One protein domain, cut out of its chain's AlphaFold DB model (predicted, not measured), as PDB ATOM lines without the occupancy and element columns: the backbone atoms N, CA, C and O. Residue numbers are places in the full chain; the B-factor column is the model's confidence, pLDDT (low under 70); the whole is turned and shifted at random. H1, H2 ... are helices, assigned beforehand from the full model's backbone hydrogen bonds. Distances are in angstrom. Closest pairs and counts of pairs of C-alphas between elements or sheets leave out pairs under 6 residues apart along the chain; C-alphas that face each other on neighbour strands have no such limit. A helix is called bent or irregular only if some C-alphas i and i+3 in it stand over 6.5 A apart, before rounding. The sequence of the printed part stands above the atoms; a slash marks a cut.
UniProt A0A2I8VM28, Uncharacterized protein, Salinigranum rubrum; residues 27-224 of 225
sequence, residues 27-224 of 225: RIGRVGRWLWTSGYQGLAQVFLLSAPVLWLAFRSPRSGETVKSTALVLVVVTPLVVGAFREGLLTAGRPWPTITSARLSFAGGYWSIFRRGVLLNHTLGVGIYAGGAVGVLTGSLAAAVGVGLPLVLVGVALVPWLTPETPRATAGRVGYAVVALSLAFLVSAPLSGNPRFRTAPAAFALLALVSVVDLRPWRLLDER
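Overview. This is residues 27 to 224 of the 225 residues of an uncharacterized protein of Salinigranum rubrum (UniProt A0A2I8VM28). One long helix, H4, runs through the middle of an up-and-down bundle, with H2, H3, H5, H6 and H7 ringed round it; the ring is loosest between H5 and H6, which meet only near their link. H1 crosses the outside of the bundle over H3, and the small H8 lies off one end, near H4; residues 87 to 106, with no named element, cross that same end. The printed part has 198 residues with eight named helices, H1 to H8 in order, and no named strand: all helix. It is compact, with a radius of gyration of the C-alphas of 17.0 A, and spans 51 by 46 by 27 A.

Along the chain. The longest helix, H4, has residues 107 to 138 and is 46.3 A long, from C-alpha 107 at (-38.791, 41.238, 26.929) to C-alpha 138 at (-22.550, 37.484, 70.124). H3, residues 65 to 86, is 32.1 A long, with a kink of 26 degrees near residue 76. H5, residues 141 to 162, is 30.0 A long, with a kink of 27 degrees near residue 156; it is only just irregular, with C-alphas 157 and 160 6.9 A apart. H6 has residues 167 to 188, 30.9 A, and H7 residues 200 to 214, 21.3 A. H1, residues 27 to 49, is 30.2 A long, begins at C-alpha 27 at (-54.630, 18.775, 53.815) and has a kink of 30 degrees near residue 43. H2 has residues 51 to 58, 10.4 A, and H8 residues 219 to 222, 5.6 A.

Arrangement. H4 is the hub, touching six helices. H3, H4, H5, H6 and H7 form a bundle, up and down, each running against the one before it. H4 and H5, a hairpin, touch at a shallow tilt of 24 degrees; their closest C-alphas, of Gly 127 and Gly 148, are 4.0 A apart. Residues 119 to 133 of H4 touch H6, the same way at a steep tilt of 41 degrees, closest at the C-alphas of Val 126 and Ala 180, 5.0 A. H2 touches H7, closest at the C-alphas of Leu 56 and Ala 203, 5.2 A. H1 touches residues 75 to 84 of H3 at a steep tilt of 51 degrees, opposite ways, closest at the C-alphas of Ser 38 and Gly 83, 4.6 A. H8 is near H4 and apart from H7. Every O i to N i+4 pair is within hydrogen-bond range in H2, H4, H6 and H7; the counts are 17 of 19 in H1, 16 of 18 in H3 and 15 of 18 in H5, and H8 is too short for such a pair.

Size, cuts and confidence. The two C-alphas farthest apart, of Gly 139 and Arg 224, are 53.8 A apart. The printed part has no cut. The links from H3 to H4 and from H6 to H7 are long. The mean pLDDT of the printed part is 82.0; 37 residues are under 70, among them residues 97 to 108 and 217 to 224.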
ATOM      1  N   ARG A  27     -55.883  18.352  53.176       63.22
ATOM      2  CA  ARG A  27     -54.630  18.775  53.815       63.22
ATOM      3  C   ARG A  27     -53.400  18.106  53.209       63.22
ATOM      4  O   ARG A  27     -52.443  18.814  52.916       63.22
ATOM      5  N   ILE A  28     -53.425  16.791  52.983       71.38
ATOM      6  CA  ILE A  28     -52.297  16.041  52.411       71.38
ATOM      7  C   ILE A  28     -52.031  16.525  50.983       71.38
ATOM      8  O   ILE A  28     -50.893  16.847  50.646       71.38
ATOM      9  N   GLY A  29     -53.087  16.722  50.186       74.00
ATOM     10  CA  GLY A  29     -52.964  17.309  48.847       74.00
ATOM     11  C   GLY A  29     -52.408  18.741  48.854       74.00
ATOM     12  O   GLY A  29     -51.612  19.103  47.991       74.00
ATOM     13  N   ARG A  30     -52.769  19.565  49.849       74.44
ATOM     14  CA  ARG A  30     -52.249  20.939  49.989       74.44
ATOM     15  C   ARG A  30     -50.780  20.966  50.412       74.44
ATOM     16  O   ARG A  30     -50.008  21.735  49.846       74.44
ATOM     17  N   VAL A  31     -50.390  20.131  51.374       76.25
ATOM     18  CA  VAL A  31     -48.997  20.010  51.834       76.25
ATOM     19  C   VAL A  31     -48.113  19.447  50.722       76.25
ATOM     20  O   VAL A  31     -47.035  19.984  50.484       76.25
ATOM     21  N   GLY A  32     -48.587  18.436  49.986       77.19
ATOM     22  CA  GLY A  32     -47.881  17.878  48.831       77.19
ATOM     23  C   GLY A  32     -47.619  18.921  47.741       77.19
ATOM     24  O   GLY A  32     -46.483  19.062  47.290       77.19
ATOM     25  N   ARG A  33     -48.629  19.729  47.386       77.62
ATOM     26  CA  ARG A  33     -48.454  20.852  46.447       77.62
ATOM     27  C   ARG A  33     -47.479  21.900  46.969       77.62
ATOM     28  O   ARG A  33     -46.582  22.304  46.239       77.62
ATOM     29  N   TRP A  34     -47.585  22.289  48.238       81.19
ATOM     30  CA  TRP A  34     -46.651  23.240  48.842       81.19
ATOM     31  C   TRP A  34     -45.200  22.739  48.818       81.19
ATOM     32  O   TRP A  34     -44.302  23.507  48.470       81.19
ATOM     33  N   LEU A  35     -44.957  21.463  49.130       78.88
ATOM     34  CA  LEU A  35     -43.624  20.859  49.066       78.88
ATOM     35  C   LEU A  35     -43.098  20.778  47.631       78.88
ATOM     36  O   LEU A  35     -41.919  21.041  47.404       78.88
ATOM     37  N   TRP A  36     -43.957  20.492  46.654       78.12
ATOM     38  CA  TRP A  36     -43.595  20.519  45.237       78.12
ATOM     39  C   TRP A  36     -43.216  21.935  44.769       78.12
ATOM     40  O   TRP A  36     -42.134  22.150  44.211       78.12
ATOM     41  N   THR A  37     -44.061  22.923  45.070       72.94
ATOM     42  CA  THR A  37     -43.854  24.337  44.723       72.94
ATOM     43  C   THR A  37     -42.615  24.913  45.415       72.94
ATOM     44  O   THR A  37     -41.867  25.679  44.805       72.94
ATOM     45  N   SER A  38     -42.366  24.543  46.674       76.31
ATOM     46  CA  SER A  38     -41.233  25.048  47.461       76.31
ATOM     47  C   SER A  38     -39.931  24.311  47.158       76.31
ATOM     48  O   SER A  38     -38.894  24.940  46.982       76.31
ATOM     49  N   GLY A  39     -39.973  22.982  47.093       72.00
ATOM     50  CA  GLY A  39     -38.805  22.128  46.909       72.00
ATOM     51  C   GLY A  39     -38.350  22.094  45.457       72.00
ATOM     52  O   GLY A  39     -37.282  22.604  45.134       72.00
ATOM     53  N   TYR A  40     -39.171  21.529  44.571       64.56
ATOM     54  CA  TYR A  40     -38.768  21.283  43.186       64.56
ATOM     55  C   TYR A  40     -38.630  22.585  42.388       64.56
ATOM     56  O   TYR A  40     -37.599  22.834  41.764       64.56
ATOM     57  N   GLN A  41     -39.636  23.463  42.454       67.69
ATOM     58  CA  GLN A  41     -39.607  24.731  41.716       67.69
ATOM     59  C   GLN A  41     -38.925  25.860  42.497       67.69
ATOM     60  O   GLN A  41     -38.189  26.662  41.922       67.69
ATOM     61  N   GLY A  42     -39.174  25.949  43.804       67.94
ATOM     62  CA  GLY A  42     -38.721  27.061  44.636       67.94
ATOM     63  C   GLY A  42     -37.230  27.017  44.948       67.94
ATOM     64  O   GLY A  42     -36.566  28.043  44.817       67.94
ATOM     65  N   LEU A  43     -36.682  25.859  45.321       71.56
ATOM     66  CA  LEU A  43     -35.295  25.755  45.780       71.56
ATOM     67  C   LEU A  43     -34.300  25.999  44.644       71.56
ATOM     68  O   LEU A  43     -33.399  26.822  44.793       71.56
ATOM     69  N   ALA A  44     -34.501  25.361  43.486       69.25
ATOM     70  CA  ALA A  44     -33.667  25.582  42.304       69.25
ATOM     71  C   ALA A  44     -33.723  27.048  41.842       69.25
ATOM     72  O   ALA A  44     -32.693  27.657  41.547       69.25
ATOM     73  N   GLN A  45     -34.918  27.643  41.852       74.50
ATOM     74  CA  GLN A  45     -35.114  29.035  41.470       74.50
ATOM     75  C   GLN A  45     -34.447  29.998  42.462       74.50
ATOM     76  O   GLN A  45     -33.744  30.914  42.041       74.50
ATOM     77  N   VAL A  46     -34.644  29.809  43.770       78.44
ATOM     78  CA  VAL A  46     -34.025  30.648  44.803       78.44
ATOM     79  C   VAL A  46     -32.512  30.515  44.740       78.44
ATOM     80  O   VAL A  46     -31.827  31.531  44.718       78.44
ATOM     81  N   PHE A  47     -31.980  29.300  44.640       77.31
ATOM     82  CA  PHE A  47     -30.540  29.076  44.581       77.31
ATOM     83  C   PHE A  47     -29.900  29.769  43.371       77.31
ATOM     84  O   PHE A  47     -28.941  30.523  43.530       77.31
ATOM     85  N   LEU A  48     -30.472  29.583  42.176       80.81
ATOM     86  CA  LEU A  48     -29.953  30.175  40.944       80.81
ATOM     87  C   LEU A  48     -30.063  31.704  40.954       80.81
ATOM     88  O   LEU A  48     -29.106  32.403  40.625       80.81
ATOM     89  N   LEU A  49     -31.212  32.234  41.376       83.62
ATOM     90  CA  LEU A  49     -31.431  33.677  41.423       83.62
ATOM     91  C   LEU A  49     -30.593  34.363  42.503       83.62
ATOM     92  O   LEU A  49     -30.244  35.524  42.328       83.62
ATOM     93  N   SER A  50     -30.239  33.662  43.579       86.00
ATOM     94  CA  SER A  50     -29.460  34.199  44.705       86.00
ATOM     95  C   SER A  50     -27.963  33.911  44.590       86.00
ATOM     96  O   SER A  50     -27.201  34.203  45.511       86.00
ATOM     97  N   ALA A  51     -27.517  33.326  43.476       88.75
ATOM     98  CA  ALA A  51     -26.126  32.931  43.294       88.75
ATOM     99  C   ALA A  51     -25.121  34.070  43.572       88.75
ATOM    100  O   ALA A  51     -24.131  33.800  44.254       88.75
ATOM    101  N   PRO A  52     -25.353  35.337  43.161       89.56
ATOM    102  CA  PRO A  52     -24.429  36.431  43.468       89.56
ATOM    103  C   PRO A  52     -24.243  36.686  44.972       89.56
ATOM    104  O   PRO A  52     -23.108  36.802  45.439       89.56
ATOM    105  N   VAL A  53     -25.331  36.736  45.752       92.06
ATOM    106  CA  VAL A  53     -25.237  36.991  47.199       92.06
ATOM    107  C   VAL A  53     -24.612  35.821  47.948       92.06
ATOM    108  O   VAL A  53     -23.805  36.036  48.855       92.06
ATOM    109  N   LEU A  54     -24.914  34.592  47.524       91.19
ATOM    110  CA  LEU A  54     -24.310  33.389  48.088       91.19
ATOM    111  C   LEU A  54     -22.823  33.318  47.756       91.19
ATOM    112  O   LEU A  54     -22.013  33.072  48.647       91.19
ATOM    113  N   TRP A  55     -22.439  33.615  46.515       91.38
ATOM    114  CA  TRP A  55     -21.035  33.667  46.123       91.38
ATOM    115  C   TRP A  55     -20.244  34.627  47.017       91.38
ATOM    116  O   TRP A  55     -19.193  34.243  47.537       91.38
ATOM    117  N   LEU A  56     -20.776  35.827  47.274       89.81
ATOM    118  CA  LEU A  56     -20.143  36.773  48.189       89.81
ATOM    119  C   LEU A  56     -20.089  36.240  49.631       89.81
ATOM    120  O   LEU A  56     -19.031  36.302  50.258       89.81
ATOM    121  N   ALA A  57     -21.179  35.658  50.142       89.62
ATOM    122  CA  ALA A  57     -21.244  35.137  51.509       89.62
ATOM    123  C   ALA A  57     -20.214  34.020  51.754       89.62
ATOM    124  O   ALA A  57     -19.542  34.002  52.785       89.62
ATOM    125  N   PHE A  58     -20.024  33.119  50.784       88.25
ATOM    126  CA  PHE A  58     -19.039  32.037  50.872       88.25
ATOM    127  C   PHE A  58     -17.592  32.499  50.655       88.25
ATOM    128  O   PHE A  58     -16.661  31.802  51.071       88.25
ATOM    129  N   ARG A  59     -17.386  33.663  50.028       85.31
ATOM    130  CA  ARG A  59     -16.065  34.259  49.765       85.31
ATOM    131  C   ARG A  59     -15.712  35.403  50.711       85.31
ATOM    132  O   ARG A  59     -14.707  36.064  50.483       85.31
ATOM    133  N   SER A  60     -16.484  35.630  51.766       69.19
ATOM    134  CA  SER A  60     -16.220  36.706  52.715       69.19
ATOM    135  C   SER A  60     -15.027  36.391  53.659       69.19
ATOM    136  O   SER A  60     -14.917  35.279  54.181       69.19
ATOM    137  N   PRO A  61     -14.101  37.343  53.885       62.00
ATOM    138  CA  PRO A  61     -12.974  37.196  54.814       62.00
ATOM    139  C   PRO A  61     -13.321  37.227  56.302       62.00
ATOM    140  O   PRO A  61     -12.667  36.548  57.089       62.00
ATOM    141  N   ARG A  62     -14.316  38.030  56.699       59.62
ATOM    142  CA  ARG A  62     -14.726  38.192  58.110       59.62
ATOM    143  C   ARG A  62     -15.789  37.182  58.551       59.62
ATOM    144  O   ARG A  62     -16.143  37.123  59.723       59.62
ATOM    145  N   SER A  63     -16.285  36.373  57.618       52.41
ATOM    146  CA  SER A  63     -17.294  35.347  57.864       52.41
ATOM    147  C   SER A  63     -16.677  34.076  58.442       52.41
ATOM    148  O   SER A  63     -16.257  33.181  57.699       52.41
ATOM    149  N   GLY A  64     -16.664  33.979  59.770       58.12
ATOM    150  CA  GLY A  64     -16.594  32.691  60.455       58.12
ATOM    151  C   GLY A  64     -17.787  31.785  60.108       58.12
ATOM    152  O   GLY A  64     -18.619  32.107  59.252       58.12
ATOM    153  N   GLU A  65     -17.882  30.649  60.803       65.75
ATOM    154  CA  GLU A  65     -18.969  29.665  60.674       65.75
ATOM    155  C   GLU A  65     -20.369  30.306  60.689       65.75
ATOM    156  O   GLU A  65     -21.265  29.839  59.995       65.75
ATOM    157  N   THR A  66     -20.557  31.430  61.386       81.31
ATOM    158  CA  THR A  66     -21.858  32.091  61.566       81.31
ATOM    159  C   THR A  66     -22.495  32.612  60.274       81.31
ATOM    160  O   THR A  66     -23.653  32.291  60.018       81.31
ATOM    161  N   VAL A  67     -21.790  33.373  59.424       86.00
ATOM    162  CA  VAL A  67     -22.374  33.932  58.177       86.00
ATOM    163  C   VAL A  67     -22.699  32.817  57.182       86.00
ATOM    164  O   VAL A  67     -23.768  32.827  56.575       86.00
ATOM    165  N   LYS A  68     -21.799  31.837  57.029       89.31
ATOM    166  CA  LYS A  68     -21.991  30.712  56.100       89.31
ATOM    167  C   LYS A  68     -23.138  29.814  56.553       89.31
ATOM    168  O   LYS A  68     -24.012  29.504  55.749       89.31
ATOM    169  N   SER A  69     -23.182  29.462  57.836       89.19
ATOM    170  CA  SER A  69     -24.276  28.672  58.402       89.19
ATOM    171  C   SER A  69     -25.605  29.423  58.335       89.19
ATOM    172  O   SER A  69     -26.611  28.839  57.948       89.19
ATOM    173  N   THR A  70     -25.612  30.734  58.599       89.75
ATOM    174  CA  THR A  70     -26.814  31.571  58.423       89.75
ATOM    175  C   THR A  70     -27.267  31.578  56.962       89.75
ATOM    176  O   THR A  70     -28.449  31.392  56.693       89.75
ATOM    177  N   ALA A  71     -26.346  31.714  56.002       91.25
ATOM    178  CA  ALA A  71     -26.667  31.636  54.578       91.25
ATOM    179  C   ALA A  71     -27.290  30.292  54.192       91.25
ATOM    180  O   ALA A  71     -28.310  30.280  53.507       91.25
ATOM    181  N   LEU A  72     -26.737  29.174  54.670       90.69
ATOM    182  CA  LEU A  72     -27.295  27.843  54.422       90.69
ATOM    183  C   LEU A  72     -28.720  27.707  54.973       90.69
ATOM    184  O   LEU A  72     -29.611  27.267  54.249       90.69
ATOM    185  N   VAL A  73     -28.956  28.145  56.214       91.81
ATOM    186  CA  VAL A  73     -30.293  28.118  56.827       91.81
ATOM    187  C   VAL A  73     -31.274  28.968  56.019       91.81
ATOM    188  O   VAL A  73     -32.346  28.494  55.642       91.81
ATOM    189  N   LEU A  74     -30.910  30.209  55.696       91.62
ATOM    190  CA  LEU A  74     -31.807  31.128  54.998       91.62
ATOM    191  C   LEU A  74     -32.088  30.694  53.554       91.62
ATOM    192  O   LEU A  74     -33.214  30.868  53.092       91.62
ATOM    193  N   VAL A  75     -31.133  30.074  52.853       90.38
ATOM    194  CA  VAL A  75     -31.351  29.507  51.508       90.38
ATOM    195  C   VAL A  75     -32.382  28.387  51.518       90.38
ATOM    196  O   VAL A  75     -33.159  28.290  50.573       90.38
ATOM    197  N   VAL A  76     -32.419  27.569  52.570       89.44
ATOM    198  CA  VAL A  76     -33.411  26.492  52.709       89.44
ATOM    199  C   VAL A  76     -34.771  27.047  53.123       89.44
ATOM    200  O   VAL A  76     -35.795  26.622  52.596       89.44
ATOM    201  N   VAL A  77     -34.809  28.026  54.029       89.50
ATOM    202  CA  VAL A  77     -36.078  28.561  54.546       89.50
ATOM    203  C   VAL A  77     -36.784  29.472  53.539       89.50
ATOM    204  O   VAL A  77     -38.001  29.401  53.385       89.50
ATOM    205  N   THR A  78     -36.046  30.301  52.804       89.56
ATOM    206  CA  THR A  78     -36.614  31.243  51.824       89.56
ATOM    207  C   THR A  78     -37.583  30.598  50.815       89.56
ATOM    208  O   THR A  78     -38.694  31.115  50.672       89.56
ATOM    209  N   PRO A  79     -37.259  29.480  50.132       87.19
ATOM    210  CA  PRO A  79     -38.184  28.841  49.197       87.19
ATOM    211  C   PRO A  79     -39.429  28.262  49.881       87.19
ATOM    212  O   PRO A  79     -40.499  28.312  49.280       87.19
ATOM    213  N   LEU A  80     -39.332  27.795  51.134       87.94
ATOM    214  CA  LEU A  80     -40.488  27.332  51.918       87.94
ATOM    215  C   LEU A  80     -41.477  28.473  52.178       87.94
ATOM    216  O   LEU A  80     -42.688  28.312  52.007       87.94
ATOM    217  N   VAL A  81     -40.955  29.647  52.541       86.81
ATOM    218  CA  VAL A  81     -41.755  30.852  52.799       86.81
ATOM    219  C   VAL A  81     -42.378  31.365  51.503       86.81
ATOM    220  O   VAL A  81     -43.570  31.662  51.461       86.81
ATOM    221  N   VAL A  82     -41.600  31.424  50.418       84.25
ATOM    222  CA  VAL A  82     -42.107  31.815  49.094       84.25
ATOM    223  C   VAL A  82     -43.213  30.867  48.631       84.25
ATOM    224  O   VAL A  82     -44.250  31.328  48.158       84.25
ATOM    225  N   GLY A  83     -43.028  29.554  48.792       81.69
ATOM    226  CA  GLY A  83     -44.059  28.570  48.480       81.69
ATOM    227  C   GLY A  83     -45.305  28.742  49.345       81.69
ATOM    228  O   GLY A  83     -46.414  28.687  48.823       81.69
ATOM    229  N   ALA A  84     -45.151  29.055  50.634       83.19
ATOM    230  CA  ALA A  84     -46.286  29.319  51.518       83.19
ATOM    231  C   ALA A  84     -47.094  30.556  51.076       83.19
ATOM    232  O   ALA A  84     -48.324  30.523  51.095       83.19
ATOM    233  N   PHE A  85     -46.434  31.619  50.603       82.00
ATOM    234  CA  PHE A  85     -47.120  32.769  50.001       82.00
ATOM    235  C   PHE A  85     -47.786  32.441  48.656       82.00
ATOM    236  O   PHE A  85     -48.861  32.967  48.370       82.00
ATOM    237  N   ARG A  86     -47.173  31.594  47.816       78.19
ATOM    238  CA  ARG A  86     -47.743  31.184  46.515       78.19
ATOM    239  C   ARG A  86     -49.014  30.351  46.676       78.19
ATOM    240  O   ARG A  86     -49.966  30.567  45.938       78.19
ATOM    241  N   GLU A  87     -49.034  29.456  47.656       80.06
ATOM    242  CA  GLU A  87     -50.181  28.588  47.958       80.06
ATOM    243  C   GLU A  87     -51.249  29.280  48.832       80.06
ATOM    244  O   GLU A  87     -52.212  28.645  49.260       80.06
ATOM    245  N   GLY A  88     -51.082  30.573  49.144       75.62
ATOM    246  CA  GLY A  88     -52.031  31.341  49.956       75.62
ATOM    247  C   GLY A  88     -52.077  30.943  51.437       75.62
ATOM    248  O   GLY A  88     -53.016  31.316  52.137       75.62
ATOM    249  N   LEU A  89     -51.075  30.206  51.931       79.12
ATOM    250  CA  LEU A  89     -50.938  29.862  53.354       79.12
ATOM    251  C   LEU A  89     -50.546  31.082  54.199       79.12
ATOM    252  O   LEU A  89     -50.857  31.138  55.386       79.12
ATOM    253  N   LEU A  90     -49.870  32.053  53.582       75.06
ATOM    254  CA  LEU A  90     -49.511  33.339  54.173       75.06
ATOM    255  C   LEU A  90     -50.121  34.469  53.338       75.06
ATOM    256  O   LEU A  90     -50.063  34.439  52.108       75.06
ATOM    257  N   THR A  91     -50.671  35.491  53.996       70.12
ATOM    258  CA  THR A  91     -51.245  36.665  53.326       70.12
ATOM    259  C   THR A  91     -50.497  37.935  53.739       70.12
ATOM    260  O   THR A  91     -50.389  38.260  54.914       70.12
ATOM    261  N   ALA A  92     -49.949  38.658  52.757       64.06
ATOM    262  CA  ALA A  92     -49.279  39.956  52.942       64.06
ATOM    263  C   ALA A  92     -49.848  41.028  51.989       64.06
ATOM    264  O   ALA A  92     -49.141  41.899  51.481       64.06
ATOM    265  N   GLY A  93     -51.145  40.924  51.688       61.50
ATOM    266  CA  GLY A  93     -51.898  41.871  50.862       61.50
ATOM    267  C   GLY A  93     -51.748  41.711  49.344       61.50
ATOM    268  O   GLY A  93     -52.684  42.034  48.621       61.50
ATOM    269  N   ARG A  94     -50.627  41.178  48.831       68.88
ATOM    270  CA  ARG A  94     -50.453  40.862  47.398       68.88
ATOM    271  C   ARG A  94     -49.908  39.447  47.194       68.88
ATOM    272  O   ARG A  94     -49.004  39.053  47.929       68.88
ATOM    273  N   PRO A  95     -50.420  38.690  46.202       69.62
ATOM    274  CA  PRO A  95     -49.949  37.337  45.942       69.62
ATOM    275  C   PRO A  95     -48.492  37.354  45.486       69.62
ATOM    276  O   PRO A  95     -48.055  38.266  44.770       69.62
ATOM    277  N   TRP A  96     -47.746  36.316  45.868       73.56
ATOM    278  CA  TRP A  96     -46.399  36.148  45.347       73.56
ATOM    279  C   TRP A  96     -46.460  35.912  43.842       73.56
ATOM    280  O   TRP A  96     -47.168  35.009  43.390       73.56
ATOM    281  N   PRO A  97     -45.718  36.669  43.032       66.69
ATOM    282  CA  PRO A  97     -45.868  36.548  41.599       66.69
ATOM    283  C   PRO A  97     -45.248  35.230  41.093       66.69
ATOM    284  O   PRO A  97     -44.099  34.891  41.401       66.69
ATOM    285  N   THR A  98     -46.010  34.489  40.286       66.88
ATOM    286  CA  THR A  98     -45.601  33.227  39.649       66.88
ATOM    287  C   THR A  98     -44.801  33.479  38.367       66.88
ATOM    288  O   THR A  98     -44.833  34.581  37.796       66.88
ATOM    289  N   ILE A  99     -43.993  32.500  37.955       60.81
ATOM    290  CA  ILE A  99     -43.349  32.479  36.635       60.81
ATOM    291  C   ILE A  99     -44.141  31.491  35.793       60.81
ATOM    292  O   ILE A  99     -44.285  30.338  36.179       60.81
ATOM    293  N   THR A 100     -44.657  31.956  34.663       58.62
ATOM    294  CA  THR A 100     -45.324  31.107  33.676       58.62
ATOM    295  C   THR A 100     -44.571  31.211  32.355       58.62
ATOM    296  O   THR A 100     -44.005  32.262  32.043       58.62
ATOM    297  N   SER A 101     -44.562  30.130  31.576       54.66
ATOM    298  CA  SER A 101     -43.943  30.057  30.243       54.66
ATOM    299  C   SER A 101     -44.425  31.180  29.316       54.66
ATOM    300  O   SER A 101     -43.617  31.800  28.633       54.66
ATOM    301  N   ALA A 102     -45.707  31.549  29.397       52.19
ATOM    302  CA  ALA A 102     -46.299  32.661  28.646       52.19
ATOM    303  C   ALA A 102     -45.700  34.048  28.964       52.19
ATOM    304  O   ALA A 102     -45.838  34.977  28.176       52.19
ATOM    305  N   ARG A 103     -45.043  34.227  30.119       53.31
ATOM    306  CA  ARG A 103     -44.347  35.484  30.441       53.31
ATOM    307  C   ARG A 103     -42.937  35.512  29.855       53.31
ATOM    308  O   ARG A 103     -42.444  36.589  29.560       53.31
ATOM    309  N   LEU A 104     -42.299  34.366  29.641       55.88
ATOM    310  CA  LEU A 104     -40.929  34.274  29.118       55.88
ATOM    311  C   LEU A 104     -40.818  34.558  27.609       55.88
ATOM    312  O   LEU A 104     -39.712  34.694  27.102       55.88
ATOM    313  N   SER A 105     -41.932  34.682  26.883       52.53
ATOM    314  CA  SER A 105     -41.929  34.982  25.444       52.53
ATOM    315  C   SER A 105     -41.761  36.471  25.106       52.53
ATOM    316  O   SER A 105     -41.665  36.811  23.932       52.53
ATOM    317  N   PHE A 106     -41.712  37.368  26.101       61.06
ATOM    318  CA  PHE A 106     -41.612  38.819  25.892       61.06
ATOM    319  C   PHE A 106     -40.502  39.447  26.744       61.06
ATOM    320  O   PHE A 106     -40.251  39.015  27.874       61.06
ATOM    321  N   ALA A 107     -39.873  40.519  26.242       62.75
ATOM    322  CA  ALA A 107     -38.791  41.238  26.929       62.75
ATOM    323  C   ALA A 107     -39.176  41.685  28.357       62.75
ATOM    324  O   ALA A 107     -38.399  41.515  29.301       62.75
ATOM    325  N   GLY A 108     -40.417  42.147  28.554       64.62
ATOM    326  CA  GLY A 108     -40.935  42.535  29.872       64.62
ATOM    327  C   GLY A 108     -41.018  41.385  30.887       64.62
ATOM    328  O   GLY A 108     -40.891  41.604  32.095       64.62
ATOM    329  N   GLY A 109     -41.180  40.138  30.438       70.19
ATOM    330  CA  GLY A 109     -41.199  38.993  31.346       70.19
ATOM    331  C   GLY A 109     -39.815  38.554  31.806       70.19
ATOM    332  O   GLY A 109     -39.657  38.248  32.989       70.19
ATOM    333  N   TYR A 110     -38.799  38.625  30.939       74.81
ATOM    334  CA  TYR A 110     -37.400  38.469  31.356       74.81
ATOM    335  C   TYR A 110     -37.017  39.520  32.397       74.81
ATOM    336  O   TYR A 110     -36.459  39.180  33.442       74.81
ATOM    337  N   TRP A 111     -37.402  40.779  32.169       78.75
ATOM    338  CA  TRP A 111     -37.156  41.860  33.120       78.75
ATOM    339  C   TRP A 111     -37.833  41.617  34.473       78.75
ATOM    340  O   TRP A 111     -37.225  41.793  35.529       78.75
ATOM    341  N   SER A 112     -39.076  41.124  34.465       76.88
ATOM    342  CA  SER A 112     -39.771  40.743  35.697       76.88
ATOM    343  C   SER A 112     -39.057  39.628  36.464       76.88
ATOM    344  O   SER A 112     -39.171  39.597  37.689       76.88
ATOM    345  N   ILE A 113     -38.410  38.674  35.793       78.88
ATOM    346  CA  ILE A 113     -37.676  37.589  36.462       78.88
ATOM    347  C   ILE A 113     -36.367  38.127  37.027       78.88
ATOM    348  O   ILE A 113     -36.061  37.879  38.194       78.88
ATOM    349  N   PHE A 114     -35.651  38.924  36.235       85.69
ATOM    350  CA  PHE A 114     -34.424  39.591  36.651       85.69
ATOM    351  C   PHE A 114     -34.639  40.434  37.916       85.69
ATOM    352  O   PHE A 114     -33.966  40.208  38.921       85.69
ATOM    353  N   ARG A 115     -35.655  41.308  37.927       87.06
ATOM    354  CA  ARG A 115     -36.010  42.133  39.094       87.06
ATOM    355  C   ARG A 115     -36.281  41.310  40.347       87.06
ATOM    356  O   ARG A 115     -35.852  41.666  41.440       87.06
ATOM    357  N   ARG A 116     -36.981  40.181  40.209       84.00
ATOM    358  CA  ARG A 116     -37.235  39.277  41.344       84.00
ATOM    359  C   ARG A 116     -35.950  38.648  41.853       84.00
ATOM    360  O   ARG A 116     -35.788  38.541  43.062       84.00
ATOM    361  N   GLY A 117     -35.046  38.258  40.956       87.62
ATOM    362  CA  GLY A 117     -33.734  37.758  41.347       87.62
ATOM    363  C   GLY A 117     -32.941  38.802  42.123       87.62
ATOM    364  O   GLY A 117     -32.412  38.500  43.188       87.62
ATOM    365  N   VAL A 118     -32.933  40.052  41.661       91.19
ATOM    366  CA  VAL A 118     -32.262  41.159  42.357       91.19
ATOM    367  C   VAL A 118     -32.866  41.405  43.744       91.19
ATOM    368  O   VAL A 118     -32.131  41.409  44.729       91.19
ATOM    369  N   LEU A 119     -34.194  41.493  43.855       91.12
ATOM    370  CA  LEU A 119     -34.871  41.654  45.148       91.12
ATOM    371  C   LEU A 119     -34.615  40.482  46.102       91.12
ATOM    372  O   LEU A 119     -34.471  40.686  47.304       91.12
ATOM    373  N   LEU A 120     -34.526  39.259  45.579       90.50
ATOM    374  CA  LEU A 120     -34.194  38.080  46.370       90.50
ATOM    375  C   LEU A 120     -32.745  38.123  46.875       90.50
ATOM    376  O   LEU A 120     -32.508  37.808  48.039       90.50
ATOM    377  N   ASN A 121     -31.798  38.580  46.044       93.94
ATOM    378  CA  ASN A 121     -30.419  38.832  46.480       93.94
ATOM    379  C   ASN A 121     -30.370  39.885  47.586       93.94
ATOM    380  O   ASN A 121     -29.622  39.710  48.542       93.94
ATOM    381  N   HIS A 122     -31.160  40.960  47.488       94.88
ATOM    382  CA  HIS A 122     -31.229  41.975  48.541       94.88
ATOM    383  C   HIS A 122     -31.818  41.405  49.829       94.88
ATOM    384  O   HIS A 122     -31.214  41.566  50.882       94.88
ATOM    385  N   THR A 123     -32.929  40.670  49.747       94.38
ATOM    386  CA  THR A 123     -33.565  40.036  50.911       94.38
ATOM    387  C   THR A 123     -32.651  39.057  51.624       94.38
ATOM    388  O   THR A 123     -32.473  39.149  52.839       94.38
ATOM    389  N   LEU A 124     -32.023  38.152  50.877       93.69
ATOM    390  CA  LEU A 124     -31.047  37.241  51.455       93.69
ATOM    391  C   LEU A 124     -29.813  37.989  51.948       93.69
ATOM    392  O   LEU A 124     -29.324  37.676  53.022       93.69
ATOM    393  N   GLY A 125     -29.334  39.004  51.230       93.62
ATOM    394  CA  GLY A 125     -28.194  39.815  51.652       93.62
ATOM    395  C   GLY A 125     -28.434  40.490  52.996       93.62
ATOM    396  O   GLY A 125     -27.624  40.337  53.907       93.62
ATOM    397  N   VAL A 126     -29.571  41.166  53.160       96.06
ATOM    398  CA  VAL A 126     -29.951  41.789  54.434       96.06
ATOM    399  C   VAL A 126     -30.004  40.744  55.546       96.06
ATOM    400  O   VAL A 126     -29.349  40.929  56.567       96.06
ATOM    401  N   GLY A 127     -30.703  39.623  55.345       94.88
ATOM    402  CA  GLY A 127     -30.812  38.575  56.364       94.88
ATOM    403  C   GLY A 127     -29.472  37.926  56.729       94.88
ATOM    404  O   GLY A 127     -29.146  37.800  57.909       94.88
ATOM    405  N   ILE A 128     -28.673  37.554  55.726       94.44
ATOM    406  CA  ILE A 128     -27.376  36.883  55.893       94.44
ATOM    407  C   ILE A 128     -26.374  37.804  56.579       94.44
ATOM    408  O   ILE A 128     -25.716  37.384  57.528       94.44
ATOM    409  N   TYR A 129     -26.233  39.046  56.113       93.62
ATOM    410  CA  TYR A 129     -25.210  39.949  56.633       93.62
ATOM    411  C   TYR A 129     -25.630  40.608  57.948       93.62
ATOM    412  O   TYR A 129     -24.784  40.726  58.829       93.62
ATOM    413  N   ALA A 130     -26.906  40.959  58.149       94.12
ATOM    414  CA  ALA A 130     -27.364  41.461  59.449       94.12
ATOM    415  C   ALA A 130     -27.343  40.358  60.519       94.12
ATOM    416  O   ALA A 130     -26.780  40.559  61.594       94.12
ATOM    417  N   GLY A 131     -27.879  39.169  60.209       91.56
ATOM    418  CA  GLY A 131     -27.799  38.011  61.100       91.56
ATOM    419  C   GLY A 131     -26.348  37.614  61.370       91.56
ATOM    420  O   GLY A 131     -25.939  37.461  62.515       91.56
ATOM    421  N   GLY A 132     -25.527  37.553  60.323       89.44
ATOM    422  CA  GLY A 132     -24.096  37.296  60.425       89.44
ATOM    423  C   GLY A 132     -23.354  38.296  61.314       89.44
ATOM    424  O   GLY A 132     -22.554  37.877  62.143       89.44
ATOM    425  N   ALA A 133     -23.651  39.595  61.202       90.56
ATOM    426  CA  ALA A 133     -23.079  40.625  62.070       90.56
ATOM    427  C   ALA A 133     -23.427  40.382  63.546       90.56
ATOM    428  O   ALA A 133     -22.536  40.379  64.392       90.56
ATOM    429  N   VAL A 134     -24.698  40.097  63.850       92.44
ATOM    430  CA  VAL A 134     -25.137  39.754  65.214       92.44
ATOM    431  C   VAL A 134     -24.470  38.470  65.706       92.44
ATOM    432  O   VAL A 134     -24.020  38.409  66.847       92.44
ATOM    433  N   GLY A 135     -24.340  37.459  64.849       89.94
ATOM    434  CA  GLY A 135     -23.654  36.211  65.178       89.94
ATOM    435  C   GLY A 135     -22.177  36.407  65.494       89.94
ATOM    436  O   GLY A 135     -21.663  35.777  66.409       89.94
ATOM    437  N   VAL A 136     -21.495  37.296  64.771       86.56
ATOM    438  CA  VAL A 136     -20.099  37.658  65.049       86.56
ATOM    439  C   VAL A 136     -19.981  38.424  66.369       86.56
ATOM    440  O   VAL A 136     -19.084  38.127  67.151       86.56
ATOM    441  N   LEU A 137     -20.891  39.361  66.648       89.62
ATOM    442  CA  LEU A 137     -20.882  40.143  67.892       89.62
ATOM    443  C   LEU A 137     -21.188  39.299  69.135       89.62
ATOM    444  O   LEU A 137     -20.640  39.550  70.202       89.62
ATOM    445  N   THR A 138     -22.072  38.311  69.003       90.44
ATOM    446  CA  THR A 138     -22.550  37.484  70.124       90.44
ATOM    447  C   THR A 138     -21.848  36.132  70.236       90.44
ATOM    448  O   THR A 138     -22.033  35.433  71.227       90.44
ATOM    449  N   GLY A 139     -21.100  35.718  69.209       87.12
ATOM    450  CA  GLY A 139     -20.548  34.366  69.104       87.12
ATOM    451  C   GLY A 139     -21.606  33.265  68.945       87.12
ATOM    452  O   GLY A 139     -21.294  32.095  69.142       87.12
ATOM    453  N   SER A 140     -22.858  33.607  68.610       89.44
ATOM    454  CA  SER A 140     -23.990  32.673  68.609       89.44
ATOM    455  C   SER A 140     -24.645  32.550  67.236       89.44
ATOM    456  O   SER A 140     -25.214  33.503  66.699       89.44
ATOM    457  N   LEU A 141     -24.642  31.331  66.684       89.62
ATOM    458  CA  LEU A 141     -25.399  31.012  65.471       89.62
ATOM    459  C   LEU A 141     -26.910  31.158  65.694       89.62
ATOM    460  O   LEU A 141     -27.615  31.623  64.803       89.62
ATOM    461  N   ALA A 142     -27.408  30.805  66.881       92.19
ATOM    462  CA  ALA A 142     -28.825  30.938  67.202       92.19
ATOM    463  C   ALA A 142     -29.268  32.408  67.170       92.19
ATOM    464  O   ALA A 142     -30.315  32.713  66.605       92.19
ATOM    465  N   ALA A 143     -28.445  33.327  67.690       92.50
ATOM    466  CA  ALA A 143     -28.710  34.763  67.596       92.50
ATOM    467  C   ALA A 143     -28.662  35.256  66.140       92.50
ATOM    468  O   ALA A 143     -29.525  36.025  65.716       92.50
ATOM    469  N   ALA A 144     -27.700  34.762  65.350       91.44
ATOM    470  CA  ALA A 144     -27.584  35.095  63.932       91.44
ATOM    471  C   ALA A 144     -28.834  34.696  63.137       91.44
ATOM    472  O   ALA A 144     -29.412  35.512  62.417       91.44
ATOM    473  N   VAL A 145     -29.284  33.450  63.310       93.12
ATOM    474  CA  VAL A 145     -30.493  32.919  62.671       93.12
ATOM    475  C   VAL A 145     -31.739  33.621  63.208       93.12
ATOM    476  O   VAL A 145     -32.606  33.986  62.419       93.12
ATOM    477  N   GLY A 146     -31.807  33.875  64.517       94.38
ATOM    478  CA  GLY A 146     -32.923  34.561  65.168       94.38
ATOM    479  C   GLY A 146     -33.168  35.977  64.643       94.38
ATOM    480  O   GLY A 146     -34.312  36.412  64.613       94.38
ATOM    481  N   VAL A 147     -32.127  36.671  64.170       95.31
ATOM    482  CA  VAL A 147     -32.250  37.987  63.515       95.31
ATOM    483  C   VAL A 147     -32.425  37.860  62.002       95.31
ATOM    484  O   VAL A 147     -33.274  38.530  61.413       95.31
ATOM    485  N   GLY A 148     -31.645  36.991  61.356       93.81
ATOM    486  CA  GLY A 148     -31.677  36.830  59.903       93.81
ATOM    487  C   GLY A 148     -33.022  36.312  59.390       93.81
ATOM    488  O   GLY A 148     -33.509  36.779  58.361       93.81
ATOM    489  N   LEU A 149     -33.648  35.386  60.118       94.00
ATOM    490  CA  LEU A 149     -34.902  34.756  59.716       94.00
ATOM    491  C   LEU A 149     -36.071  35.763  59.646       94.00
ATOM    492  O   LEU A 149     -36.668  35.864  58.573       94.00
ATOM    493  N   PRO A 150     -36.380  36.564  60.688       95.31
ATOM    494  CA  PRO A 150     -37.392  37.619  60.598       95.31
ATOM    495  C   PRO A 150     -37.146  38.611  59.461       95.31
ATOM    496  O   PRO A 150     -38.084  38.974  58.756       95.31
ATOM    497  N   LEU A 151     -35.892  39.021  59.244       95.75
ATOM    498  CA  LEU A 151     -35.546  39.951  58.166       95.75
ATOM    499  C   LEU A 151     -35.827  39.354  56.786       95.75
ATOM    500  O   LEU A 151     -36.371  40.046  55.927       95.75
ATOM    501  N   VAL A 152     -35.524  38.070  56.579       93.38
ATOM    502  CA  VAL A 152     -35.895  37.365  55.346       93.38
ATOM    503  C   VAL A 152     -37.408  37.255  55.214       93.38
ATOM    504  O   VAL A 152     -37.920  37.517  54.134       93.38
ATOM    505  N   LEU A 153     -38.141  36.921  56.279       91.38
ATOM    506  CA  LEU A 153     -39.605  36.822  56.234       91.38
ATOM    507  C   LEU A 153     -40.254  38.151  55.827       91.38
ATOM    508  O   LEU A 153     -41.092  38.181  54.924       91.38
ATOM    509  N   VAL A 154     -39.827  39.252  56.450       91.69
ATOM    510  CA  VAL A 154     -40.292  40.608  56.125       91.69
ATOM    511  C   VAL A 154     -39.872  40.993  54.710       91.69
ATOM    512  O   VAL A 154     -40.697  41.451  53.922       91.69
ATOM    513  N   GLY A 155     -38.607  40.771  54.358       90.50
ATOM    514  CA  GLY A 155     -38.072  41.083  53.037       90.50
ATOM    515  C   GLY A 155     -38.786  40.321  51.928       90.50
ATOM    516  O   GLY A 155     -39.114  40.907  50.900       90.50
ATOM    517  N   VAL A 156     -39.100  39.044  52.163       89.81
ATOM    518  CA  VAL A 156     -39.948  38.231  51.295       89.81
ATOM    519  C   VAL A 156     -41.305  38.926  51.184       89.81
ATOM    520  O   VAL A 156     -41.640  39.400  50.102       89.81
ATOM    521  N   ALA A 157     -42.036  39.128  52.281       88.88
ATOM    522  CA  ALA A 157     -43.356  39.771  52.267       88.88
ATOM    523  C   ALA A 157     -43.403  41.149  51.560       88.88
ATOM    524  O   ALA A 157     -44.445  41.528  51.022       88.88
ATOM    525  N   LEU A 158     -42.287  41.885  51.507       89.44
ATOM    526  CA  LEU A 158     -42.155  43.166  50.802       89.44
ATOM    527  C   LEU A 158     -41.990  43.042  49.276       89.44
ATOM    528  O   LEU A 158     -42.365  43.968  48.551       89.44
ATOM    529  N   VAL A 159     -41.472  41.926  48.746       87.44
ATOM    530  CA  VAL A 159     -41.194  41.757  47.301       87.44
ATOM    531  C   VAL A 159     -42.407  42.064  46.407       87.44
ATOM    532  O   VAL A 159     -42.234  42.792  45.421       87.44
ATOM    533  N   PRO A 160     -43.640  41.600  46.703       84.81
ATOM    534  CA  PRO A 160     -44.814  41.917  45.882       84.81
ATOM    535  C   PRO A 160     -45.119  43.421  45.780       84.81
ATOM    536  O   PRO A 160     -45.674  43.877  44.777       84.81
ATOM    537  N   TRP A 161     -44.739  44.205  46.793       86.69
ATOM    538  CA  TRP A 161     -44.921  45.660  46.842       86.69
ATOM    539  C   TRP A 161     -43.816  46.420  46.106       86.69
ATOM    540  O   TRP A 161     -44.067  47.492  45.558       86.69
ATOM    541  N   LEU A 162     -42.616  45.838  46.043       87.25
ATOM    542  CA  LEU A 162     -41.446  46.405  45.370       87.25
ATOM    543  C   LEU A 162     -41.328  46.005  43.895       87.25
ATOM    544  O   LEU A 162     -40.572  46.622  43.151       87.25
ATOM    545  N   THR A 163     -42.069  44.994  43.443       85.00
ATOM    546  CA  THR A 163     -42.039  44.518  42.048       85.00
ATOM    547  C   THR A 163     -42.606  45.518  41.014       85.00
ATOM    548  O   THR A 163     -42.021  45.622  39.932       85.00
ATOM    549  N   PRO A 164     -43.713  46.251  41.281       83.31
ATOM    550  CA  PRO A 164     -44.313  47.171  40.311       83.31
ATOM    551  C   PRO A 164     -43.394  48.318  39.867       83.31
ATOM    552  O   PRO A 164     -42.468  48.724  40.568       83.31
ATOM    553  N   GLU A 165     -43.706  48.914  38.718       81.94
ATOM    554  CA  GLU A 165     -42.952  50.034  38.126       81.94
ATOM    555  C   GLU A 165     -43.529  51.393  38.494       81.94
ATOM    556  O   GLU A 165     -43.745  52.253  37.647       81.94
ATOM    557  N   THR A 166     -43.817  51.585  39.776       86.12
ATOM    558  CA  THR A 166     -44.227  52.895  40.281       86.12
ATOM    559  C   THR A 166     -43.011  53.648  40.827       86.12
ATOM    560  O   THR A 166     -42.040  53.016  41.267       86.12
ATOM    561  N   PRO A 167     -43.040  54.994  40.861       86.81
ATOM    562  CA  PRO A 167     -41.975  55.782  41.482       86.81
ATOM    563  C   PRO A 167     -41.722  55.375  42.940       86.81
ATOM    564  O   PRO A 167     -40.577  55.219  43.352       86.81
ATOM    565  N   ARG A 168     -42.795  55.096  43.698       89.25
ATOM    566  CA  ARG A 168     -42.719  54.643  45.097       89.25
ATOM    567  C   ARG A 168     -42.025  53.289  45.237       89.25
ATOM    568  O   ARG A 168     -41.137  53.147  46.070       89.25
ATOM    569  N   ALA A 169     -42.402  52.308  44.413       88.69
ATOM    570  CA  ALA A 169     -41.758  50.997  44.429       88.69
ATOM    571  C   ALA A 169     -40.277  51.112  44.048       88.69
ATOM    572  O   ALA A 169     -39.433  50.514  44.701       88.69
ATOM    573  N   THR A 170     -39.951  51.939  43.052       89.62
ATOM    574  CA  THR A 170     -38.566  52.186  42.621       89.62
ATOM    575  C   THR A 170     -37.732  52.823  43.731       89.62
ATOM    576  O   THR A 170     -36.650  52.325  44.020       89.62
ATOM    577  N   ALA A 171     -38.247  53.848  44.417       90.75
ATOM    578  CA  ALA A 171     -37.581  54.437  45.581       90.75
ATOM    579  C   ALA A 171     -37.354  53.398  46.696       90.75
ATOM    580  O   ALA A 171     -36.264  53.324  47.261       90.75
ATOM    581  N   GLY A 172     -38.347  52.539  46.952       92.38
ATOM    582  CA  GLY A 172     -38.210  51.412  47.874       92.38
ATOM    583  C   GLY A 172     -37.104  50.436  47.460       92.38
ATOM    584  O   GLY A 172     -36.293  50.048  48.296       92.38
ATOM    585  N   ARG A 173     -37.009  50.090  46.167       93.25
ATOM    586  CA  ARG A 173     -35.933  49.237  45.631       93.25
ATOM    587  C   ARG A 173     -34.556  49.875  45.792       93.25
ATOM    588  O   ARG A 173     -33.625  49.180  46.180       93.25
ATOM    589  N   VAL A 174     -34.430  51.184  45.551       93.81
ATOM    590  CA  VAL A 174     -33.177  51.926  45.778       93.81
ATOM    591  C   VAL A 174     -32.765  51.836  47.244       93.81
ATOM    592  O   VAL A 174     -31.641  51.431  47.533       93.81
ATOM    593  N   GLY A 175     -33.676  52.158  48.168       93.56
ATOM    594  CA  GLY A 175     -33.400  52.068  49.602       93.56
ATOM    595  C   GLY A 175     -32.982  50.657  50.014       93.56
ATOM    596  O   GLY A 175     -31.998  50.478  50.729       93.56
ATOM    597  N   TYR A 176     -33.671  49.644  49.490       92.75
ATOM    598  CA  TYR A 176     -33.373  48.252  49.800       92.75
ATOM    599  C   TYR A 176     -32.016  47.792  49.256       92.75
ATOM    600  O   TYR A 176     -31.252  47.150  49.977       92.75
ATOM    601  N   ALA A 177     -31.673  48.192  48.029       94.25
ATOM    602  CA  ALA A 177     -30.365  47.942  47.437       94.25
ATOM    603  C   ALA A 177     -29.244  48.601  48.253       94.25
ATOM    604  O   ALA A 177     -28.242  47.951  48.546       94.25
ATOM    605  N   VAL A 178     -29.421  49.862  48.668       96.00
ATOM    606  CA  VAL A 178     -28.441  50.587  49.494       96.00
ATOM    607  C   VAL A 178     -28.217  49.872  50.824       96.00
ATOM    608  O   VAL A 178     -27.066  49.642  51.193       96.00
ATOM    609  N   VAL A 179     -29.283  49.465  51.521       95.50
ATOM    610  CA  VAL A 179     -29.173  48.734  52.795       95.50
ATOM    611  C   VAL A 179     -28.461  47.393  52.598       95.50
ATOM    612  O   VAL A 179     -27.498  47.101  53.309       95.50
ATOM    613  N   ALA A 180     -28.881  46.600  51.609       94.50
ATOM    614  CA  ALA A 180     -28.299  45.288  51.336       94.50
ATOM    615  C   ALA A 180     -26.810  45.376  50.961       94.50
ATOM    616  O   ALA A 180     -25.989  44.642  51.513       94.50
ATOM    617  N   LEU A 181     -26.449  46.287  50.050       94.69
ATOM    618  CA  LEU A 181     -25.068  46.477  49.604       94.69
ATOM    619  C   LEU A 181     -24.187  47.053  50.716       94.69
ATOM    620  O   LEU A 181     -23.045  46.623  50.856       94.69
ATOM    621  N   SER A 182     -24.707  47.966  51.541       94.81
ATOM    622  CA  SER A 182     -23.956  48.526  52.673       94.81
ATOM    623  C   SER A 182     -23.652  47.458  53.719       94.81
ATOM    624  O   SER A 182     -22.503  47.315  54.134       94.81
ATOM    625  N   LEU A 183     -24.648  46.649  54.099       92.44
ATOM    626  CA  LEU A 183     -24.448  45.520  55.013       92.44
ATOM    627  C   LEU A 183     -23.456  44.510  54.439       92.44
ATOM    628  O   LEU A 183     -22.522  44.106  55.130       92.44
ATOM    629  N   ALA A 184     -23.618  44.143  53.165       90.31
ATOM    630  CA  ALA A 184     -22.694  43.249  52.486       90.31
ATOM    631  C   ALA A 184     -21.267  43.809  52.518       90.31
ATOM    632  O   ALA A 184     -20.347  43.093  52.900       90.31
ATOM    633  N   PHE A 185     -21.066  45.086  52.194       90.94
ATOM    634  CA  PHE A 185     -19.749  45.718  52.208       90.94
ATOM    635  C   PHE A 185     -19.116  45.732  53.608       90.94
ATOM    636  O   PHE A 185     -17.976  45.298  53.770       90.94
ATOM    637  N   LEU A 186     -19.863  46.184  54.622       89.56
ATOM    638  CA  LEU A 186     -19.373  46.327  55.996       89.56
ATOM    639  C   LEU A 186     -19.031  44.974  56.631       89.56
ATOM    640  O   LEU A 186     -17.970  44.818  57.240       89.56
ATOM    641  N   VAL A 187     -19.920  43.992  56.470       86.56
ATOM    642  CA  VAL A 187     -19.802  42.683  57.121       86.56
ATOM    643  C   VAL A 187     -18.858  41.771  56.352       86.56
ATOM    644  O   VAL A 187     -18.047  41.083  56.970       86.56
ATOM    645  N   SER A 188     -18.921  41.766  55.014       82.44
ATOM    646  CA  SER A 188     -18.041  40.901  54.225       82.44
ATOM    647  C   SER A 188     -16.645  41.469  54.008       82.44
ATOM    648  O   SER A 188     -15.720  40.697  53.784       82.44
ATOM    649  N   ALA A 189     -16.458  42.788  54.118       82.94
ATOM    650  CA  ALA A 189     -15.192  43.459  53.822       82.94
ATOM    651  C   ALA A 189     -14.560  42.952  52.503       82.94
ATOM    652  O   ALA A 189     -13.419  42.467  52.498       82.94
ATOM    653  N   PRO A 190     -15.286  43.041  51.368       76.81
ATOM    654  CA  PRO A 190     -14.902  42.377  50.122       76.81
ATOM    655  C   PRO A 190     -13.556  42.872  49.579       76.81
ATOM    656  O   PRO A 190     -12.892  42.153  48.843       76.81
ATOM    657  N   LEU A 191     -13.125  44.071  49.986       81.12
ATOM    658  CA  LEU A 191     -11.876  44.723  49.584       81.12
ATOM    659  C   LEU A 191     -10.730  44.560  50.600       81.12
ATOM    660  O   LEU A 191      -9.750  45.291  50.536       81.12
ATOM    661  N   SER A 192     -10.817  43.616  51.542       76.69
ATOM    662  CA  SER A 192      -9.811  43.434  52.610       76.69
ATOM    663  C   SER A 192      -8.400  43.021  52.148       76.69
ATOM    664  O   SER A 192      -7.513  42.866  52.983       76.69
ATOM    665  N   GLY A 193      -8.173  42.793  50.848       67.69
ATOM    666  CA  GLY A 193      -6.856  42.457  50.287       67.69
ATOM    667  C   GLY A 193      -6.354  41.039  50.593       67.69
ATOM    668  O   GLY A 193      -5.275  40.657  50.143       67.69
ATOM    669  N   ASN A 194      -7.121  40.222  51.322       74.31
ATOM    670  CA  ASN A 194      -6.700  38.874  51.692       74.31
ATOM    671  C   ASN A 194      -6.723  37.918  50.471       74.31
ATOM    672  O   ASN A 194      -7.778  37.719  49.856       74.31
ATOM    673  N   PRO A 195      -5.594  37.260  50.131       70.88
ATOM    674  CA  PRO A 195      -5.471  36.437  48.929       70.88
ATOM    675  C   PRO A 195      -6.377  35.195  48.915       70.88
ATOM    676  O   PRO A 195      -6.653  34.666  47.840       70.88
ATOM    677  N   ARG A 196      -6.892  34.743  50.067       69.56
ATOM    678  CA  ARG A 196      -7.876  33.644  50.137       69.56
ATOM    679  C   ARG A 196      -9.253  34.037  49.579       69.56
ATOM    680  O   ARG A 196     -10.052  33.164  49.243       69.56
ATOM    681  N   PHE A 197      -9.515  35.338  49.433       75.25
ATOM    682  CA  PHE A 197     -10.827  35.900  49.101       75.25
ATOM    683  C   PHE A 197     -10.796  36.792  47.851       75.25
ATOM    684  O   PHE A 197     -11.629  37.679  47.687       75.25
ATOM    685  N   ARG A 198      -9.861  36.529  46.924       78.12
ATOM    686  CA  ARG A 198      -9.644  37.304  45.681       78.12
ATOM    687  C   ARG A 198     -10.888  37.493  44.802       78.12
ATOM    688  O   ARG A 198     -10.918  38.409  43.994       78.12
ATOM    689  N   THR A 199     -11.906  36.644  44.947       85.38
ATOM    690  CA  THR A 199     -13.158  36.725  44.178       85.38
ATOM    691  C   THR A 199     -14.273  37.513  44.873       85.38
ATOM    692  O   THR A 199     -15.283  37.804  44.234       85.38
ATOM    693  N   ALA A 200     -14.104  37.919  46.138       85.25
ATOM    694  CA  ALA A 200     -15.093  38.717  46.867       85.25
ATOM    695  C   ALA A 200     -15.363  40.102  46.238       85.25
ATOM    696  O   ALA A 200     -16.537  40.461  46.122       85.25
ATOM    697  N   PRO A 201     -14.353  40.858  45.744       88.44
ATOM    698  CA  PRO A 201     -14.602  42.106  45.022       88.44
ATOM    699  C   PRO A 201     -15.474  41.905  43.779       88.44
ATOM    700  O   PRO A 201     -16.386  42.688  43.536       88.44
ATOM    701  N   ALA A 202     -15.232  40.833  43.016       89.44
ATOM    702  CA  ALA A 202     -15.991  40.526  41.806       89.44
ATOM    703  C   ALA A 202     -17.450  40.163  42.124       89.44
ATOM    704  O   ALA A 202     -18.362  40.657  41.463       89.44
ATOM    705  N   ALA A 203     -17.683  39.363  43.170       89.75
ATOM    706  CA  ALA A 203     -19.031  39.025  43.623       89.75
ATOM    707  C   ALA A 203     -19.804  40.269  44.098       89.75
ATOM    708  O   ALA A 203     -20.973  40.449  43.756       89.75
ATOM    709  N   PHE A 204     -19.139  41.167  44.836       91.25
ATOM    710  CA  PHE A 204     -19.731  42.433  45.264       91.25
ATOM    711  C   PHE A 204     -20.028  43.367  44.081       91.25
ATOM    712  O   PHE A 204     -21.121  43.925  43.996       91.25
ATOM    713  N   ALA A 205     -19.097  43.495  43.132       92.81
ATOM    714  CA  ALA A 205     -19.293  44.288  41.921       92.81
ATOM    715  C   ALA A 205     -20.462  43.757  41.079       92.81
ATOM    716  O   ALA A 205     -21.267  44.545  40.588       92.81
ATOM    717  N   LEU A 206     -20.606  42.432  40.968       92.88
ATOM    718  CA  LEU A 206     -21.741  41.806  40.298       92.88
ATOM    719  C   LEU A 206     -23.064  42.161  40.989       92.88
ATOM    720  O   LEU A 206     -24.001  42.566  40.306       92.88
ATOM    721  N   LEU A 207     -23.138  42.072  42.324       92.44
ATOM    722  CA  LEU A 207     -24.322  42.476  43.098       92.44
ATOM    723  C   LEU A 207     -24.685  43.950  42.884       92.44
ATOM    724  O   LEU A 207     -25.858  44.279  42.690       92.44
ATOM    725  N   ALA A 208     -23.690  44.837  42.894       94.06
ATOM    726  CA  ALA A 208     -23.899  46.253  42.625       94.06
ATOM    727  C   ALA A 208     -24.404  46.475  41.191       94.06
ATOM    728  O   ALA A 208     -25.390  47.181  40.984       94.06
ATOM    729  N   LEU A 209     -23.793  45.812  40.206       93.56
ATOM    730  CA  LEU A 209     -24.160  45.933  38.798       93.56
ATOM    731  C   LEU A 209     -25.589  45.451  38.538       93.56
ATOM    732  O   LEU A 209     -26.362  46.181  37.920       93.56
ATOM    733  N   VAL A 210     -25.982  44.278  39.044       92.00
ATOM    734  CA  VAL A 210     -27.360  43.791  38.862       92.00
ATOM    735  C   VAL A 210     -28.380  44.699  39.553       92.00
ATOM    736  O   VAL A 210     -29.467  44.906  39.018       92.00
ATOM    737  N   SER A 211     -28.009  45.313  40.684       91.94
ATOM    738  CA  SER A 211     -28.849  46.297  41.377       91.94
ATOM    739  C   SER A 211     -29.040  47.564  40.544       91.94
ATOM    740  O   SER A 211     -30.159  48.045  40.406       91.94
ATOM    741  N   VAL A 212     -27.973  48.091  39.938       91.25
ATOM    742  CA  VAL A 212     -28.053  49.265  39.051       91.25
ATOM    743  C   VAL A 212     -28.877  48.958  37.803       91.25
ATOM    744  O   VAL A 212     -29.664  49.798  37.366       91.25
ATOM    745  N   VAL A 213     -28.715  47.763  37.231       89.31
ATOM    746  CA  VAL A 213     -29.489  47.334  36.064       89.31
ATOM    747  C   VAL A 213     -30.978  47.278  36.412       89.31
ATOM    748  O   VAL A 213     -31.759  47.888  35.693       89.31
ATOM    749  N   ASP A 214     -31.379  46.672  37.534       88.50
ATOM    750  CA  ASP A 214     -32.798  46.551  37.935       88.50
ATOM    751  C   ASP A 214     -33.544  47.895  38.024       88.50
ATOM    752  O   ASP A 214     -34.744  47.996  37.729       88.50
ATOM    753  N   LEU A 215     -32.820  48.944  38.411       85.44
ATOM    754  CA  LEU A 215     -33.361  50.290  38.567       85.44
ATOM    755  C   LEU A 215     -33.649  50.989  37.231       85.44
ATOM    756  O   LEU A 215     -34.304  52.032  37.227       85.44
ATOM    757  N   ARG A 216     -33.216  50.429  36.094       81.62
ATOM    758  CA  ARG A 216     -33.520  50.988  34.773       81.62
ATOM    759  C   ARG A 216     -34.980  50.709  34.372       81.62
ATOM    760  O   ARG A 216     -35.457  49.584  34.524       81.62
ATOM    761  N   PRO A 217     -35.713  51.694  33.823       68.75
ATOM    762  CA  PRO A 217     -37.027  51.439  33.235       68.75
ATOM    763  C   PRO A 217     -36.856  50.648  31.930       68.75
ATOM    764  O   PRO A 217     -36.228  51.149  31.000       68.75
ATOM    765  N   TRP A 218     -37.423  49.441  31.821       66.62
ATOM    766  CA  TRP A 218     -37.338  48.665  30.568       66.62
ATOM    767  C   TRP A 218     -38.184  49.271  29.444       66.62
ATOM    768  O   TRP A 218     -37.853  49.081  28.281       66.62
ATOM    769  N   ARG A 219     -39.227  50.054  29.766       60.19
ATOM    770  CA  ARG A 219     -40.052  50.752  28.761       60.19
ATOM    771  C   ARG A 219     -39.228  51.683  27.860       60.19
ATOM    772  O   ARG A 219     -39.527  51.812  26.685       60.19
ATOM    773  N   LEU A 220     -38.135  52.243  28.383       56.94
ATOM    774  CA  LEU A 220     -37.197  53.075  27.617       56.94
ATOM    775  C   LEU A 220     -36.289  52.268  26.667       56.94
ATOM    776  O   LEU A 220     -35.532  52.861  25.899       56.94
ATOM    777  N   LEU A 221     -36.303  50.932  26.751       54.56
ATOM    778  CA  LEU A 221     -35.544  50.041  25.868       54.56
ATOM    779  C   LEU A 221     -36.361  49.607  24.642       54.56
ATOM    780  O   LEU A 221     -35.756  49.353  23.604       54.56
ATOM    781  N   ASP A 222     -37.694  49.564  24.745       52.53
ATOM    782  CA  ASP A 222     -38.582  49.251  23.614       52.53
ATOM    783  C   ASP A 222     -38.812  50.464  22.696       52.53
ATOM    784  O   ASP A 222     -38.918  50.291  21.491       52.53
ATOM    785  N   GLU A 223     -38.785  51.698  23.215       46.00
ATOM    786  CA  GLU A 223     -38.939  52.931  22.409       46.00
ATOM    787  C   GLU A 223     -37.722  53.267  21.518       46.00
ATOM    788  O   GLU A 223     -37.749  54.235  20.764       46.00
ATOM    789  N   ARG A 224     -36.628  52.496  21.610       47.12
ATOM    790  CA  ARG A 224     -35.419  52.672  20.780       47.12
ATOM    791  C   ARG A 224     -35.302  51.652  19.640       47.12
ATOM    792  O   ARG A 224     -34.211  51.506  19.085       47.12
TER     793      ARG A 224